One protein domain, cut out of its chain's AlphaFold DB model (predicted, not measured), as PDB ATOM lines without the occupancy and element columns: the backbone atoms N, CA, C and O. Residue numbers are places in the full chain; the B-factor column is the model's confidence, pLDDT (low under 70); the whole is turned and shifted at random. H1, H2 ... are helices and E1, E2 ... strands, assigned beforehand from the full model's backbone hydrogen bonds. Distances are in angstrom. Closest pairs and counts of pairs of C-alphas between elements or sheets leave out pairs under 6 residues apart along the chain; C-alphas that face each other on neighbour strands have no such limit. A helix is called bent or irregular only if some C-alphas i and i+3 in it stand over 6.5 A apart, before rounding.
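This is residues 45 to 148 of the 184 residues of the protein "UDG domain-containing protein" of Malassezia vespertilionis (UniProt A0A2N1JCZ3). Two helical lobes stand at the two ends of the short strand E1, which runs from one to the other through the middle. The first lobe is loose, with the short helices H1, H2 and H3 and the loops between them; in the second, H5 crosses the early part of the longest helix, H4, at nearly a right angle, and the short strand E2 links the two. The printed part has 104 residues with five named helices and two named strands, in the order H1, H2, H3, E1, H4, E2, H5, and its class is mostly helix; neither strand pairs with a named strand. The whole is compact, with a radius of gyration of the C-alphas of 14.4 A and spans of 40 by 31 by 21 A.

H4, residues 108 to 125, has a kink of 26 degrees near residue 117. With residues 111 to 115 alone it touches H5, residues 135 to 146, about perpendicular at 77 degrees; their closest C-alphas, of Val 115 and Phe 141, are 5.9 A apart. The closest C-alphas of H4 and E2, residues 129 to 132, are those of Val 122 and Val 130, 7.9 A apart. E1, residues 90 to 94, is near both H4 and E2. Its closest C-alpha pair with H3, residues 76 to 84, is Leu 90 and Pro 83, 4.8 A apart. H2, residues 60 to 66, is close to H3 but not clearly touching: the closest C-alphas, of Tyr 61 and Pro 76, are 7.8 A apart, at a steep tilt of 64 degrees, the same way. H1, residues 45 to 49, touches no helix. In H1, H2 and H5 every O i to N i+4 pair is within hydrogen-bond range; H4 has 12 of 14, and H3 has 0 of 5 but 4 of 6 O i to N i+3 pairs.

H4 is 25.9 A long, from C-alpha 108 at (-42.300, -25.688, -17.063), and is only just irregular, with C-alphas 113 and 116 6.6 A apart. H5 measures 16.5 A, E2 9.8 A and E1 13.8 A. H3, 15.1 A, is irregular: C-alphas 77 and 80 are 7.4 A apart. H2 measures 9.9 A and H1 6.1 A. H1 begins at C-alpha 45, (-52.145, -39.856, -31.081), and H5 ends at C-alpha 146, (-40.154, -10.142, -20.439).

The two C-alphas farthest apart, of Glu 72 and Lys 147, are 40.8 A apart. The printed part has no cut. The long link is residues 95 to 107, between E1 and H4. The mean pLDDT of the printed part is 88.7, and residues 146 to 148 are under 70.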
ATOM      1  N   ARG A  45     -51.550 -39.542 -29.768       94.00
ATOM      2  CA  ARG A  45     -52.145 -39.856 -31.081       94.00
ATOM      3  C   ARG A  45     -51.524 -39.028 -32.203       94.00
ATOM      4  O   ARG A  45     -51.221 -39.571 -33.256       94.00
ATOM      5  N   SER A  46     -51.307 -37.738 -31.952       95.75
ATOM      6  CA  SER A  46     -50.625 -36.846 -32.890       95.75
ATOM      7  C   SER A  46     -49.217 -37.328 -33.205       95.75
ATOM      8  O   SER A  46     -48.873 -37.442 -34.372       95.75
ATOM      9  N   ALA A  47     -48.444 -37.690 -32.182       95.19
ATOM     10  CA  ALA A  47     -47.114 -38.269 -32.345       95.19
ATOM     11  C   ALA A  47     -47.146 -39.592 -33.122       95.19
ATOM     12  O   ALA A  47     -46.369 -39.770 -34.050       95.19
ATOM     13  N   ALA A  48     -48.079 -40.493 -32.795       94.31
ATOM     14  CA  ALA A  48     -48.209 -41.779 -33.481       94.31
ATOM     15  C   ALA A  48     -48.587 -41.642 -34.966       94.31
ATOM     16  O   ALA A  48     -48.177 -42.466 -35.776       94.31
ATOM     17  N   GLN A  49     -49.375 -40.625 -35.322       94.38
ATOM     18  CA  GLN A  49     -49.802 -40.382 -36.704       94.38
ATOM     19  C   GLN A  49     -48.890 -39.407 -37.457       94.38
ATOM     20  O   GLN A  49     -49.035 -39.257 -38.667       94.38
ATOM     21  N   GLY A  50     -47.986 -38.717 -36.757       95.75
ATOM     22  CA  GLY A  50     -47.224 -37.601 -37.314       95.75
ATOM     23  C   GLY A  50     -48.106 -36.419 -37.729       95.75
ATOM     24  O   GLY A  50     -47.740 -35.699 -38.651       95.75
ATOM     25  N   ARG A  51     -49.271 -36.232 -37.087       96.62
ATOM     26  CA  ARG A  51     -50.268 -35.215 -37.470       96.62
ATOM     27  C   ARG A  51     -50.623 -34.271 -36.339       96.62
ATOM     28  O   ARG A  51     -50.817 -34.696 -35.195       96.62
ATOM     29  N   HIS A  52     -50.778 -32.988 -36.643       97.56
ATOM     30  CA  HIS A  52     -51.212 -31.998 -35.655       97.56
ATOM     31  C   HIS A  52     -52.664 -32.233 -35.237       97.56
ATOM     32  O   HIS A  52     -53.534 -32.514 -36.057       97.56
ATOM     33  N   TYR A  53     -52.922 -32.110 -33.931       96.31
ATOM     34  CA  TYR A  53     -54.267 -32.144 -33.339       96.31
ATOM     35  C   TYR A  53     -55.111 -33.381 -33.701       96.31
ATOM     36  O   TYR A  53     -56.328 -33.307 -33.822       96.31
ATOM     37  N   ALA A  54     -54.476 -34.546 -33.829       96.44
ATOM     38  CA  ALA A  54     -55.090 -35.751 -34.379       96.44
ATOM     39  C   ALA A  54     -56.091 -36.462 -33.455       96.44
ATOM     40  O   ALA A  54     -56.772 -37.399 -33.872       96.44
ATOM     41  N   HIS A  55     -56.158 -36.098 -32.172       94.50
ATOM     42  CA  HIS A  55     -57.087 -36.739 -31.243       94.50
ATOM     43  C   HIS A  55     -58.545 -36.382 -31.600       94.50
ATOM     44  O   HIS A  55     -58.821 -35.198 -31.749       94.50
ATOM     45  N   PRO A  56     -59.499 -37.337 -31.668       90.38
ATOM     46  CA  PRO A  56     -60.881 -37.051 -32.085       90.38
ATOM     47  C   PRO A  56     -61.617 -36.030 -31.210       90.38
ATOM     48  O   PRO A  56     -62.530 -35.358 -31.668       90.38
ATOM     49  N   SER A  57     -61.220 -35.907 -29.941       89.50
ATOM     50  CA  SER A  57     -61.774 -34.906 -29.020       89.50
ATOM     51  C   SER A  57     -61.107 -33.528 -29.131       89.50
ATOM     52  O   SER A  57     -61.396 -32.654 -28.314       89.50
ATOM     53  N   ASN A  58     -60.121 -33.359 -30.016       92.69
ATOM     54  CA  ASN A  58     -59.489 -32.070 -30.246       92.69
ATOM     55  C   ASN A  58     -60.363 -31.255 -31.203       92.69
ATOM     56  O   ASN A  58     -60.776 -31.761 -32.241       92.69
ATOM     57  N   HIS A  59     -60.627 -30.002 -30.841       90.25
ATOM     58  CA  HIS A  59     -61.539 -29.130 -31.579       90.25
ATOM     59  C   HIS A  59     -60.832 -28.215 -32.586       90.25
ATOM     60  O   HIS A  59     -61.482 -27.365 -33.181       90.25
ATOM     61  N   PHE A  60     -59.509 -28.332 -32.760       94.88
ATOM     62  CA  PHE A  60     -58.717 -27.397 -33.561       94.88
ATOM     63  C   PHE A  60     -59.298 -27.190 -34.963       94.88
ATOM     64  O   PHE A  60     -59.604 -26.059 -35.330       94.88
ATOM     65  N   TYR A  61     -59.517 -28.270 -35.714       95.38
ATOM     66  CA  TYR A  61     -60.013 -28.177 -37.088       95.38
ATOM     67  C   TYR A  61     -61.440 -27.623 -37.157       95.38
ATOM     68  O   TYR A  61     -61.720 -26.764 -37.992       95.38
ATOM     69  N   GLN A  62     -62.325 -28.040 -36.242       90.38
ATOM     70  CA  GLN A  62     -63.684 -27.500 -36.167       90.38
ATOM     71  C   GLN A  62     -63.665 -26.004 -35.850       90.38
ATOM     72  O   GLN A  62     -64.404 -25.244 -36.465       90.38
ATOM     73  N   CYS A  63     -62.816 -25.569 -34.918       86.56
ATOM     74  CA  CYS A  63     -62.723 -24.166 -34.539       86.56
ATOM     75  C   CYS A  63     -62.095 -23.310 -35.649       86.56
ATOM     76  O   CYS A  63     -62.578 -22.211 -35.895       86.56
ATOM     77  N   VAL A  64     -61.049 -23.793 -36.328       88.69
ATOM     78  CA  VAL A  64     -60.428 -23.093 -37.467       88.69
ATOM     79  C   VAL A  64     -61.448 -22.888 -38.591       88.69
ATOM     80  O   VAL A  64     -61.575 -21.777 -39.107       88.69
ATOM     81  N   HIS A  65     -62.229 -23.921 -38.916       89.50
ATOM     82  CA  HIS A  65     -63.281 -23.814 -39.922       89.50
ATOM     83  C   HIS A  65     -64.432 -22.902 -39.473       89.50
ATOM     84  O   HIS A  65     -64.826 -22.003 -40.209       89.50
ATOM     85  N   ALA A  66     -64.935 -23.068 -38.245       83.44
ATOM     86  CA  ALA A  66     -66.017 -22.242 -37.706       83.44
ATOM     87  C   ALA A  66     -65.641 -20.752 -37.596       83.44
ATOM     88  O   ALA A  66     -66.511 -19.889 -37.681       83.44
ATOM     89  N   ALA A  67     -64.351 -20.442 -37.446       80.56
ATOM     90  CA  ALA A  67     -63.825 -19.080 -37.482       80.56
ATOM     91  C   ALA A  67     -63.734 -18.487 -38.906       80.56
ATOM     92  O   ALA A  67     -63.345 -17.329 -39.053       80.56
ATOM     93  N   GLY A  68     -64.056 -19.259 -39.949       84.25
ATOM     94  CA  GLY A  68     -63.958 -18.841 -41.349       84.25
ATOM     95  C   GLY A  68     -62.525 -18.769 -41.883       84.25
ATOM     96  O   GLY A  68     -62.301 -18.176 -42.933       84.25
ATOM     97  N   ILE A  69     -61.548 -19.350 -41.173       85.06
ATOM     98  CA  ILE A  69     -60.137 -19.338 -41.590       85.06
ATOM     99  C   ILE A  69     -59.915 -20.313 -42.755       85.06
ATOM    100  O   ILE A  69     -59.123 -20.034 -43.654       85.06
ATOM    101  N   THR A  70     -60.621 -21.445 -42.752       90.50
ATOM    102  CA  THR A  70     -60.632 -22.407 -43.861       90.50
ATOM    103  C   THR A  70     -62.002 -22.434 -44.524       90.50
ATOM    104  O   THR A  70     -63.032 -22.437 -43.846       90.50
ATOM    105  N   SER A  71     -62.014 -22.494 -45.859       90.88
ATOM    106  CA  SER A  71     -63.235 -22.594 -46.675       90.88
ATOM    107  C   SER A  71     -64.041 -23.861 -46.396       90.88
ATOM    108  O   SER A  71     -65.254 -23.883 -46.571       90.88
ATOM    109  N   GLU A  72     -63.365 -24.910 -45.945       94.25
ATOM    110  CA  GLU A  72     -63.923 -26.230 -45.690       94.25
ATOM    111  C   GLU A  72     -63.405 -26.797 -44.365       94.25
ATOM    112  O   GLU A  72     -62.384 -26.351 -43.818       94.25
ATOM    113  N   LEU A  73     -64.148 -27.764 -43.824       95.62
ATOM    114  CA  LEU A  73     -63.758 -28.475 -42.615       95.62
ATOM    115  C   LEU A  73     -62.647 -29.471 -42.950       95.62
ATOM    116  O   LEU A  73     -62.900 -30.542 -43.496       95.62
ATOM    117  N   LEU A  74     -61.421 -29.114 -42.583       97.12
ATOM    118  CA  LEU A  74     -60.253 -29.969 -42.756       97.12
ATOM    119  C   LEU A  74     -60.126 -31.000 -41.627       97.12
ATOM    120  O   LEU A  74     -60.773 -30.919 -40.584       97.12
ATOM    121  N   THR A  75     -59.246 -31.970 -41.840       97.44
ATOM    122  CA  THR A  75     -58.925 -33.046 -40.890       97.44
ATOM    123  C   THR A  75     -57.406 -33.133 -40.693       97.44
ATOM    124  O   THR A  75     -56.667 -32.518 -41.469       97.44
ATOM    125  N   PRO A  76     -56.905 -33.901 -39.705       97.69
ATOM    126  CA  PRO A  76     -55.469 -34.083 -39.486       97.69
ATOM    127  C   PRO A  76     -54.674 -34.500 -40.725       97.69
ATOM    128  O   PRO A  76     -53.525 -34.108 -40.877       97.69
ATOM    129  N   GLU A  77     -55.281 -35.243 -41.645       97.19
ATOM    130  CA  GLU A  77     -54.665 -35.688 -42.897       97.19
ATOM    131  C   GLU A  77     -54.284 -34.521 -43.826       97.19
ATOM    132  O   GLU A  77     -53.370 -34.651 -44.642       97.19
ATOM    133  N   HIS A  78     -54.948 -33.375 -43.670       97.56
ATOM    134  CA  HIS A  78     -54.759 -32.181 -44.486       97.56
ATOM    135  C   HIS A  78     -53.701 -31.218 -43.929       97.56
ATOM    136  O   HIS A  78     -53.396 -30.220 -44.579       97.56
ATOM    137  N   ASP A  79     -53.129 -31.485 -42.748       97.44
ATOM    138  CA  ASP A  79     -52.231 -30.554 -42.050       97.44
ATOM    139  C   ASP A  79     -51.005 -30.129 -42.877       97.44
ATOM    140  O   ASP A  79     -50.616 -28.963 -42.866       97.44
ATOM    141  N   VAL A  80     -50.467 -31.036 -43.690       97.25
ATOM    142  CA  VAL A  80     -49.353 -30.782 -44.614       97.25
ATOM    143  C   VAL A  80     -49.668 -29.717 -45.669       97.25
ATOM    144  O   VAL A  80     -48.762 -29.041 -46.151       97.25
ATOM    145  N   MET A  81     -50.945 -29.536 -46.016       96.69
ATOM    146  CA  MET A  81     -51.379 -28.575 -47.032       96.69
ATOM    147  C   MET A  81     -51.561 -27.165 -46.466       96.69
ATOM    148  O   MET A  81     -51.657 -26.222 -47.253       96.69
ATOM    149  N   PHE A  82     -51.577 -27.002 -45.135       97.06
ATOM    150  CA  PHE A  82     -51.839 -25.729 -44.448       97.06
ATOM    151  C   PHE A  82     -51.020 -24.550 -44.999       97.06
ATOM    152  O   PHE A  82     -51.621 -23.508 -45.277       97.06
ATOM    153  N   PRO A  83     -49.704 -24.695 -45.267       97.12
ATOM    154  CA  PRO A  83     -48.902 -23.589 -45.791       97.12
ATOM    155  C   PRO A  83     -49.282 -23.136 -47.206       97.12
ATOM    156  O   PRO A  83     -48.823 -22.091 -47.657       97.12
ATOM    157  N   THR A  84     -50.090 -23.924 -47.918       95.50
ATOM    158  CA  THR A  84     -50.509 -23.681 -49.307       95.50
ATOM    159  C   THR A  84     -52.010 -23.442 -49.463       95.50
ATOM    160  O   THR A  84     -52.484 -23.312 -50.590       95.50
ATOM    161  N   LEU A  85     -52.762 -23.398 -48.357       93.06
ATOM    162  CA  LEU A  85     -54.199 -23.142 -48.389       93.06
ATOM    163  C   LEU A  85     -54.516 -21.729 -48.891       93.06
ATOM    164  O   LEU A  85     -53.735 -20.788 -48.743       93.06
ATOM    165  N   ALA A  86     -55.712 -21.600 -49.460       87.94
ATOM    166  CA  ALA A  86     -56.339 -20.336 -49.808       87.94
ATOM    167  C   ALA A  86     -57.689 -20.226 -49.069       87.94
ATOM    168  O   ALA A  86     -58.339 -21.250 -48.856       87.94
ATOM    169  N   PRO A  87     -58.131 -19.019 -48.670       85.94
ATOM    170  CA  PRO A  87     -57.483 -17.721 -48.885       85.94
ATOM    171  C   PRO A  87     -56.331 -17.419 -47.914       85.94
ATOM    172  O   PRO A  87     -55.630 -16.433 -48.120       85.94
ATOM    173  N   HIS A  88     -56.137 -18.242 -46.878       88.62
ATOM    174  CA  HIS A  88     -55.135 -18.014 -45.839       88.62
ATOM    175  C   HIS A  88     -54.068 -19.103 -45.818       88.62
ATOM    176  O   HIS A  88     -54.391 -20.284 -45.689       88.62
ATOM    177  N   ALA A  89     -52.799 -18.694 -45.857       93.19
ATOM    178  CA  ALA A  89     -51.674 -19.603 -45.674       93.19
ATOM    179  C   ALA A  89     -51.419 -19.811 -44.174       93.19
ATOM    180  O   ALA A  89     -51.156 -18.855 -43.437       93.19
ATOM    181  N   LEU A  90     -51.488 -21.059 -43.709       96.38
ATOM    182  CA  LEU A  90     -51.439 -21.404 -42.286       96.38
ATOM    183  C   LEU A  90     -50.178 -22.202 -41.948       96.38
ATOM    184  O   LEU A  90     -49.710 -23.022 -42.732       96.38
ATOM    185  N   GLY A  91     -49.620 -21.974 -40.763       97.44
ATOM    186  CA  GLY A  91     -48.505 -22.749 -40.229       97.44
ATOM    187  C   GLY A  91     -48.880 -23.501 -38.964       97.44
ATOM    188  O   GLY A  91     -49.787 -23.097 -38.236       97.44
ATOM    189  N   LEU A  92     -48.141 -24.571 -38.683       98.00
ATOM    190  CA  LEU A  92     -48.336 -25.429 -37.517       98.00
ATOM    191  C   LEU A  92     -46.983 -25.732 -36.867       98.00
ATOM    192  O   LEU A  92     -46.052 -26.185 -37.527       98.00
ATOM    193  N   THR A  93     -46.874 -25.485 -35.565       97.31
ATOM    194  CA  THR A  93     -45.699 -25.806 -34.741       97.31
ATOM    195  C   THR A  93     -46.151 -26.161 -33.326       97.31
ATOM    196  O   THR A  93     -47.276 -25.868 -32.928       97.31
ATOM    197  N   ASN A  94     -45.262 -26.746 -32.526       96.25
ATOM    198  CA  ASN A  94     -45.442 -26.844 -31.075       96.25
ATOM    199  C   ASN A  94     -44.343 -26.084 -30.326       96.25
ATOM    200  O   ASN A  94     -43.254 -25.883 -30.868       96.25
ATOM    201  N   LEU A  95     -44.634 -25.664 -29.092       93.88
ATOM    202  CA  LEU A  95     -43.650 -25.024 -28.220       93.88
ATOM    203  C   LEU A  95     -42.669 -26.056 -27.645       93.88
ATOM    204  O   LEU A  95     -41.467 -25.824 -27.647       93.88
ATOM    205  N   ALA A  96     -43.172 -27.205 -27.193       93.81
ATOM    206  CA  ALA A  96     -42.375 -28.334 -26.725       93.81
ATOM    207  C   ALA A  96     -42.471 -29.529 -27.689       93.81
ATOM    208  O   ALA A  96     -43.509 -29.795 -28.294       93.81
ATOM    209  N   HIS A  97     -41.372 -30.278 -27.806       89.56
ATOM    210  CA  HIS A  97     -41.245 -31.367 -28.781       89.56
ATOM    211  C   HIS A  97     -41.682 -32.733 -28.243       89.56
ATOM    212  O   HIS A  97     -42.139 -33.578 -29.009       89.56
ATOM    213  N   ARG A  98     -41.540 -32.969 -26.932       92.81
ATOM    214  CA  ARG A  98     -41.773 -34.286 -26.332       92.81
ATOM    215  C   ARG A  98     -43.266 -34.638 -26.342       92.81
ATOM    216  O   ARG A  98     -44.058 -33.892 -25.757       92.81
ATOM    217  N   PRO A  99     -43.664 -35.787 -26.915       93.50
ATOM    218  CA  PRO A  99     -45.045 -36.228 -26.836       93.50
ATOM    219  C   PRO A  99     -45.465 -36.583 -25.410       93.50
ATOM    220  O   PRO A  99     -44.715 -37.226 -24.671       93.50
ATOM    221  N   THR A 100     -46.686 -36.213 -25.028       92.25
ATOM    222  CA  THR A 100     -47.278 -36.610 -23.740       92.25
ATOM    223  C   THR A 100     -48.735 -37.035 -23.900       92.25
ATOM    224  O   THR A 100     -49.398 -36.711 -24.885       92.25
ATOM    225  N   ARG A 101     -49.259 -37.806 -22.936       89.50
ATOM    226  CA  ARG A 101     -50.702 -38.113 -22.886       89.50
ATOM    227  C   ARG A 101     -51.495 -36.896 -22.432       89.50
ATOM    228  O   ARG A 101     -52.617 -36.700 -22.885       89.50
ATOM    229  N   ARG A 102     -50.917 -36.111 -21.522       85.62
ATOM    230  CA  ARG A 102     -51.484 -34.854 -21.042       85.62
ATOM    231  C   ARG A 102     -50.406 -33.782 -20.943       85.62
ATOM    232  O   ARG A 102     -49.255 -34.091 -20.621       85.62
ATOM    233  N   SER A 103     -50.767 -32.535 -21.218       84.50
ATOM    234  CA  SER A 103     -49.847 -31.392 -21.205       84.50
ATOM    235  C   SER A 103     -49.200 -31.164 -19.839       84.50
ATOM    236  O   SER A 103     -48.054 -30.734 -19.778       84.50
ATOM    237  N   GLU A 104     -49.874 -31.525 -18.745       88.81
ATOM    238  CA  GLU A 104     -49.374 -31.342 -17.371       88.81
ATOM    239  C   GLU A 104     -48.160 -32.233 -17.063       88.81
ATOM    240  O   GLU A 104     -47.468 -32.029 -16.071       88.81
ATOM    241  N   GLN A 105     -47.878 -33.223 -17.917       90.12
ATOM    242  CA  GLN A 105     -46.677 -34.054 -17.818       90.12
ATOM    243  C   GLN A 105     -45.417 -33.349 -18.341       90.12
ATOM    244  O   GLN A 105     -44.319 -33.913 -18.255       90.12
ATOM    245  N   LEU A 106     -45.554 -32.167 -18.947       90.56
ATOM    246  CA  LEU A 106     -44.422 -31.319 -19.292       90.56
ATOM    247  C   LEU A 106     -43.972 -30.530 -18.072       90.56
ATOM    248  O   LEU A 106     -44.774 -29.940 -17.350       90.56
ATOM    249  N   ARG A 107     -42.659 -30.452 -17.883       92.56
ATOM    250  CA  ARG A 107     -42.072 -29.522 -16.922       92.56
ATOM    251  C   ARG A 107     -42.146 -28.113 -17.502       92.56
ATOM    252  O   ARG A 107     -41.926 -27.921 -18.696       92.56
ATOM    253  N   THR A 108     -42.335 -27.105 -16.652       89.69
ATOM    254  CA  THR A 108     -42.300 -25.688 -17.063       89.69
ATOM    255  C   THR A 108     -41.031 -25.343 -17.845       89.69
ATOM    256  O   THR A 108     -41.098 -24.636 -18.845       89.69
ATOM    257  N   GLN A 109     -39.889 -25.904 -17.442       90.75
ATOM    258  CA  GLN A 109     -38.610 -25.709 -18.124       90.75
ATOM    259  C   GLN A 109     -38.631 -26.195 -19.582       90.75
ATOM    260  O   GLN A 109     -38.005 -25.572 -20.429       90.75
ATOM    261  N   GLU A 110     -39.366 -27.264 -19.906       92.19
ATOM    262  CA  GLU A 110     -39.475 -27.747 -21.291       92.19
ATOM    263  C   GLU A 110     -40.194 -26.726 -22.178       92.19
ATOM    264  O   GLU A 110     -39.785 -26.501 -23.314       92.19
ATOM    265  N   LEU A 111     -41.223 -26.062 -21.643       91.06
ATOM    266  CA  LEU A 111     -41.923 -24.982 -22.340       91.06
ATOM    267  C   LEU A 111     -41.043 -23.729 -22.459       91.06
ATOM    268  O   LEU A 111     -40.961 -23.140 -23.533       91.06
ATOM    269  N   GLU A 112     -40.357 -23.336 -21.379       89.81
ATOM    270  CA  GLU A 112     -39.463 -22.169 -21.380       89.81
ATOM    271  C   GLU A 112     -38.293 -22.351 -22.372       89.81
ATOM    272  O   GLU A 112     -37.958 -21.416 -23.103       89.81
ATOM    273  N   CYS A 113     -37.725 -23.559 -22.473       89.88
ATOM    274  CA  CYS A 113     -36.685 -23.908 -23.449       89.88
ATOM    275  C   CYS A 113     -37.179 -23.907 -24.905       89.88
ATOM    276  O   CYS A 113     -36.372 -23.732 -25.817       89.88
ATOM    277  N   GLY A 114     -38.482 -24.079 -25.136       90.56
ATOM    278  CA  GLY A 114     -39.092 -24.010 -26.466       90.56
ATOM    279  C   GLY A 114     -39.209 -22.590 -27.027       90.56
ATOM    280  O   GLY A 114     -39.207 -22.388 -28.244       90.56
ATOM    281  N   VAL A 115     -39.267 -21.577 -26.155       87.25
ATOM    282  CA  VAL A 115     -39.494 -20.178 -26.555       87.25
ATOM    283  C   VAL A 115     -38.409 -19.648 -27.507       87.25
ATOM    284  O   VAL A 115     -38.780 -19.098 -28.545       87.25
ATOM    285  N   PRO A 116     -37.093 -19.821 -27.253       82.81
ATOM    286  CA  PRO A 116     -36.058 -19.389 -28.196       82.81
ATOM    287  C   PRO A 116     -36.206 -19.991 -29.600       82.81
ATOM    288  O   PRO A 116     -36.013 -19.282 -30.589       82.81
ATOM    289  N   ALA A 117     -36.591 -21.268 -29.699       88.00
ATOM    290  CA  ALA A 117     -36.806 -21.933 -30.981       88.00
ATOM    291  C   ALA A 117     -38.017 -21.348 -31.723       88.00
ATOM    292  O   ALA A 117     -37.937 -21.079 -32.923       88.00
ATOM    293  N   LEU A 118     -39.116 -21.071 -31.012       87.88
ATOM    294  CA  LEU A 118     -40.275 -20.394 -31.595       87.88
ATOM    295  C   LEU A 118     -39.920 -18.979 -32.077       87.88
ATOM    296  O   LEU A 118     -40.267 -18.617 -33.197       87.88
ATOM    297  N   VAL A 119     -39.173 -18.199 -31.290       82.75
ATOM    298  CA  VAL A 119     -38.710 -16.857 -31.694       82.75
ATOM    299  C   VAL A 119     -37.847 -16.923 -32.954       82.75
ATOM    300  O   VAL A 119     -38.008 -16.094 -33.849       82.75
ATOM    301  N   HIS A 120     -36.955 -17.913 -33.056       81.00
ATOM    302  CA  HIS A 120     -36.146 -18.119 -34.255       81.00
ATOM    303  C   HIS A 120     -37.021 -18.391 -35.487       81.00
ATOM    304  O   HIS A 120     -36.871 -17.706 -36.499       81.00
ATOM    305  N   LYS A 121     -37.995 -19.304 -35.375       86.88
ATOM    306  CA  LYS A 121     -38.966 -19.588 -36.444       86.88
ATOM    307  C   LYS A 121     -39.737 -18.331 -36.850       86.88
ATOM    308  O   LYS A 121     -39.833 -18.031 -38.034       86.88
ATOM    309  N   VAL A 122     -40.236 -17.554 -35.890       83.81
ATOM    310  CA  VAL A 122     -40.980 -16.314 -36.171       83.81
ATOM    311  C   VAL A 122     -40.108 -15.295 -36.908       83.81
ATOM    312  O   VAL A 122     -40.558 -14.705 -37.884       83.81
ATOM    313  N   ARG A 123     -38.839 -15.125 -36.515       79.31
ATOM    314  CA  ARG A 123     -37.900 -14.221 -37.207       79.31
ATOM    315  C   ARG A 123     -37.562 -14.685 -38.625       79.31
ATOM    316  O   ARG A 123     -37.423 -13.849 -39.516       79.31
ATOM    317  N   GLN A 124     -37.421 -15.994 -38.819       83.44
ATOM    318  CA  GLN A 124     -37.080 -16.592 -40.108       83.44
ATOM    319  C   GLN A 124     -38.260 -16.563 -41.087       83.44
ATOM    320  O   GLN A 124     -38.113 -16.102 -42.216       83.44
ATOM    321  N   TYR A 125     -39.423 -17.053 -40.658       83.06
ATOM    322  CA  TYR A 125     -40.590 -17.262 -41.521       83.06
ATOM    323  C   TYR A 125     -41.535 -16.057 -41.570       83.06
ATOM    324  O   TYR A 125     -42.349 -15.966 -42.487       83.06
ATOM    325  N   LYS A 126     -41.390 -15.115 -40.626       78.62
ATOM    326  CA  LYS A 126     -42.130 -13.847 -40.549       78.62
ATOM    327  C   LYS A 126     -43.647 -14.026 -40.746       78.62
ATOM    328  O   LYS A 126     -44.213 -13.376 -41.625       78.62
ATOM    329  N   PRO A 127     -44.310 -14.919 -39.980       83.25
ATOM    330  CA  PRO A 127     -45.763 -15.019 -40.040       83.25
ATOM    331  C   PRO A 127     -46.381 -13.678 -39.633       83.25
ATOM    332  O   PRO A 127     -45.840 -12.983 -38.768       83.25
ATOM    333  N   ARG A 128     -47.524 -13.323 -40.219       82.38
ATOM    334  CA  ARG A 128     -48.244 -12.091 -39.858       82.38
ATOM    335  C   ARG A 128     -48.758 -12.155 -38.423       82.38
ATOM    336  O   ARG A 128     -48.752 -11.142 -37.731       82.38
ATOM    337  N   VAL A 129     -49.171 -13.345 -37.977       81.00
ATOM    338  CA  VAL A 129     -49.663 -13.607 -36.620       81.00
ATOM    339  C   VAL A 129     -49.124 -14.931 -36.091       81.00
ATOM    340  O   VAL A 129     -49.055 -15.921 -36.818       81.00
ATOM    341  N   VAL A 130     -48.809 -14.973 -34.795       84.00
ATOM    342  CA  VAL A 130     -48.609 -16.220 -34.043       84.00
ATOM    343  C   VAL A 130     -49.822 -16.446 -33.147       84.00
ATOM    344  O   VAL A 130     -50.138 -15.609 -32.304       84.00
ATOM    345  N   CYS A 131     -50.506 -17.572 -33.322       88.06
ATOM    346  CA  CYS A 131     -51.672 -17.953 -32.535       88.06
ATOM    347  C   CYS A 131     -51.306 -19.078 -31.561       88.06
ATOM    348  O   CYS A 131     -51.020 -20.202 -31.973       88.06
ATOM    349  N   PHE A 132     -51.330 -18.796 -30.260       86.44
ATOM    350  CA  PHE A 132     -51.114 -19.813 -29.235       86.44
ATOM    351  C   PHE A 132     -52.390 -20.623 -28.993       86.44
ATOM    352  O   PHE A 132     -53.396 -20.099 -28.515       86.44
ATOM    353  N   VAL A 133     -52.335 -21.927 -29.266       88.75
ATOM    354  CA  VAL A 133     -53.438 -22.865 -29.022       88.75
ATOM    355  C   VAL A 133     -53.376 -23.334 -27.562       88.75
ATOM    356  O   VAL A 133     -52.965 -24.453 -27.251       88.75
ATOM    357  N   GLY A 134     -53.736 -22.413 -26.660       81.19
ATOM    358  CA  GLY A 134     -53.795 -22.586 -25.202       81.19
ATOM    359  C   GLY A 134     -53.213 -21.386 -24.435       81.19
ATOM    360  O   GLY A 134     -52.067 -21.003 -24.661       81.19
ATOM    361  N   LYS A 135     -53.951 -20.799 -23.474       76.56
ATOM    362  CA  LYS A 135     -53.471 -19.599 -22.739       76.56
ATOM    363  C   LYS A 135     -52.172 -19.840 -21.962       76.56
ATOM    364  O   LYS A 135     -51.356 -18.931 -21.847       76.56
ATOM    365  N   GLN A 136     -51.958 -21.048 -21.434       79.94
ATOM    366  CA  GLN A 136     -50.766 -21.362 -20.637       79.94
ATOM    367  C   GLN A 136     -49.467 -21.122 -21.417       79.94
ATOM    368  O   GLN A 136     -48.525 -20.555 -20.869       79.94
ATOM    369  N   ILE A 137     -49.410 -21.521 -22.689       83.31
ATOM    370  CA  ILE A 137     -48.186 -21.383 -23.489       83.31
ATOM    371  C   ILE A 137     -47.931 -19.942 -23.924       83.31
ATOM    372  O   ILE A 137     -46.774 -19.532 -23.941       83.31
ATOM    373  N   GLY A 138     -48.987 -19.155 -24.160       78.06
ATOM    374  CA  GLY A 138     -48.866 -17.708 -24.355       78.06
ATOM    375  C   GLY A 138     -48.237 -17.030 -23.135       78.06
ATOM    376  O   GLY A 138     -47.243 -16.324 -23.265       78.06
ATOM    377  N   ARG A 139     -48.715 -17.360 -21.925       81.38
ATOM    378  CA  ARG A 139     -48.147 -16.831 -20.668       81.38
ATOM    379  C   ARG A 139     -46.683 -17.229 -20.459       81.38
ATOM    380  O   ARG A 139     -45.889 -16.421 -19.983       81.38
ATOM    381  N   VAL A 140     -46.306 -18.469 -20.793       84.94
ATOM    382  CA  VAL A 140     -44.897 -18.901 -20.730       84.94
ATOM    383  C   VAL A 140     -44.046 -18.092 -21.708       84.94
ATOM    384  O   VAL A 140     -42.983 -17.604 -21.325       84.94
ATOM    385  N   PHE A 141     -44.521 -17.917 -22.941       83.50
ATOM    386  CA  PHE A 141     -43.834 -17.140 -23.966       83.50
ATOM    387  C   PHE A 141     -43.610 -15.684 -23.526       83.50
ATOM    388  O   PHE A 141     -42.470 -15.215 -23.526       83.50
ATOM    389  N   GLU A 142     -44.661 -15.005 -23.058       78.00
ATOM    390  CA  GLU A 142     -44.597 -13.637 -22.523       78.00
ATOM    391  C   GLU A 142     -43.604 -13.523 -21.362       78.00
ATOM    392  O   GLU A 142     -42.717 -12.669 -21.379       78.00
ATOM    393  N   LYS A 143     -43.687 -14.431 -20.381       80.50
ATOM    394  CA  LYS A 143     -42.794 -14.450 -19.215       80.50
ATOM    395  C   LYS A 143     -41.325 -14.600 -19.615       80.50
ATOM    396  O   LYS A 143     -40.461 -13.945 -19.030       80.50
ATOM    397  N   VAL A 144     -41.017 -15.470 -20.576       79.69
ATOM    398  CA  VAL A 144     -39.636 -15.680 -21.038       79.69
ATOM    399  C   VAL A 144     -39.115 -14.461 -21.801       79.69
ATOM    400  O   VAL A 144     -37.953 -14.092 -21.620       79.69
ATOM    401  N   LEU A 145     -39.952 -13.805 -22.607       71.69
ATOM    402  CA  LEU A 145     -39.554 -12.599 -23.337       71.69
ATOM    403  C   LEU A 145     -39.402 -11.368 -22.442       71.69
ATOM    404  O   LEU A 145     -38.470 -10.588 -22.649       71.69
ATOM    405  N   ALA A 146     -40.249 -11.222 -21.420       68.00
ATOM    406  CA  ALA A 146     -40.154 -10.142 -20.439       68.00
ATOM    407  C   ALA A 146     -38.816 -10.174 -19.683       68.00
ATOM    408  O   ALA A 146     -38.192  -9.135 -19.488       68.00
ATOM    409  N   LYS A 147     -38.306 -11.370 -19.356       69.56
ATOM    410  CA  LYS A 147     -36.983 -11.552 -18.729       69.56
ATOM    411  C   LYS A 147     -35.804 -11.119 -19.614       69.56
ATOM    412  O   LYS A 147     -34.692 -11.007 -19.109       69.56
ATOM    413  N   LYS A 148     -36.016 -10.932 -20.922       57.09
ATOM    414  CA  LYS A 148     -34.968 -10.589 -21.897       57.09
ATOM    415  C   LYS A 148     -35.152  -9.212 -22.559       57.09
ATOM    416  O   LYS A 148     -34.361  -8.897 -23.439       57.09
TER     417      LYS A 148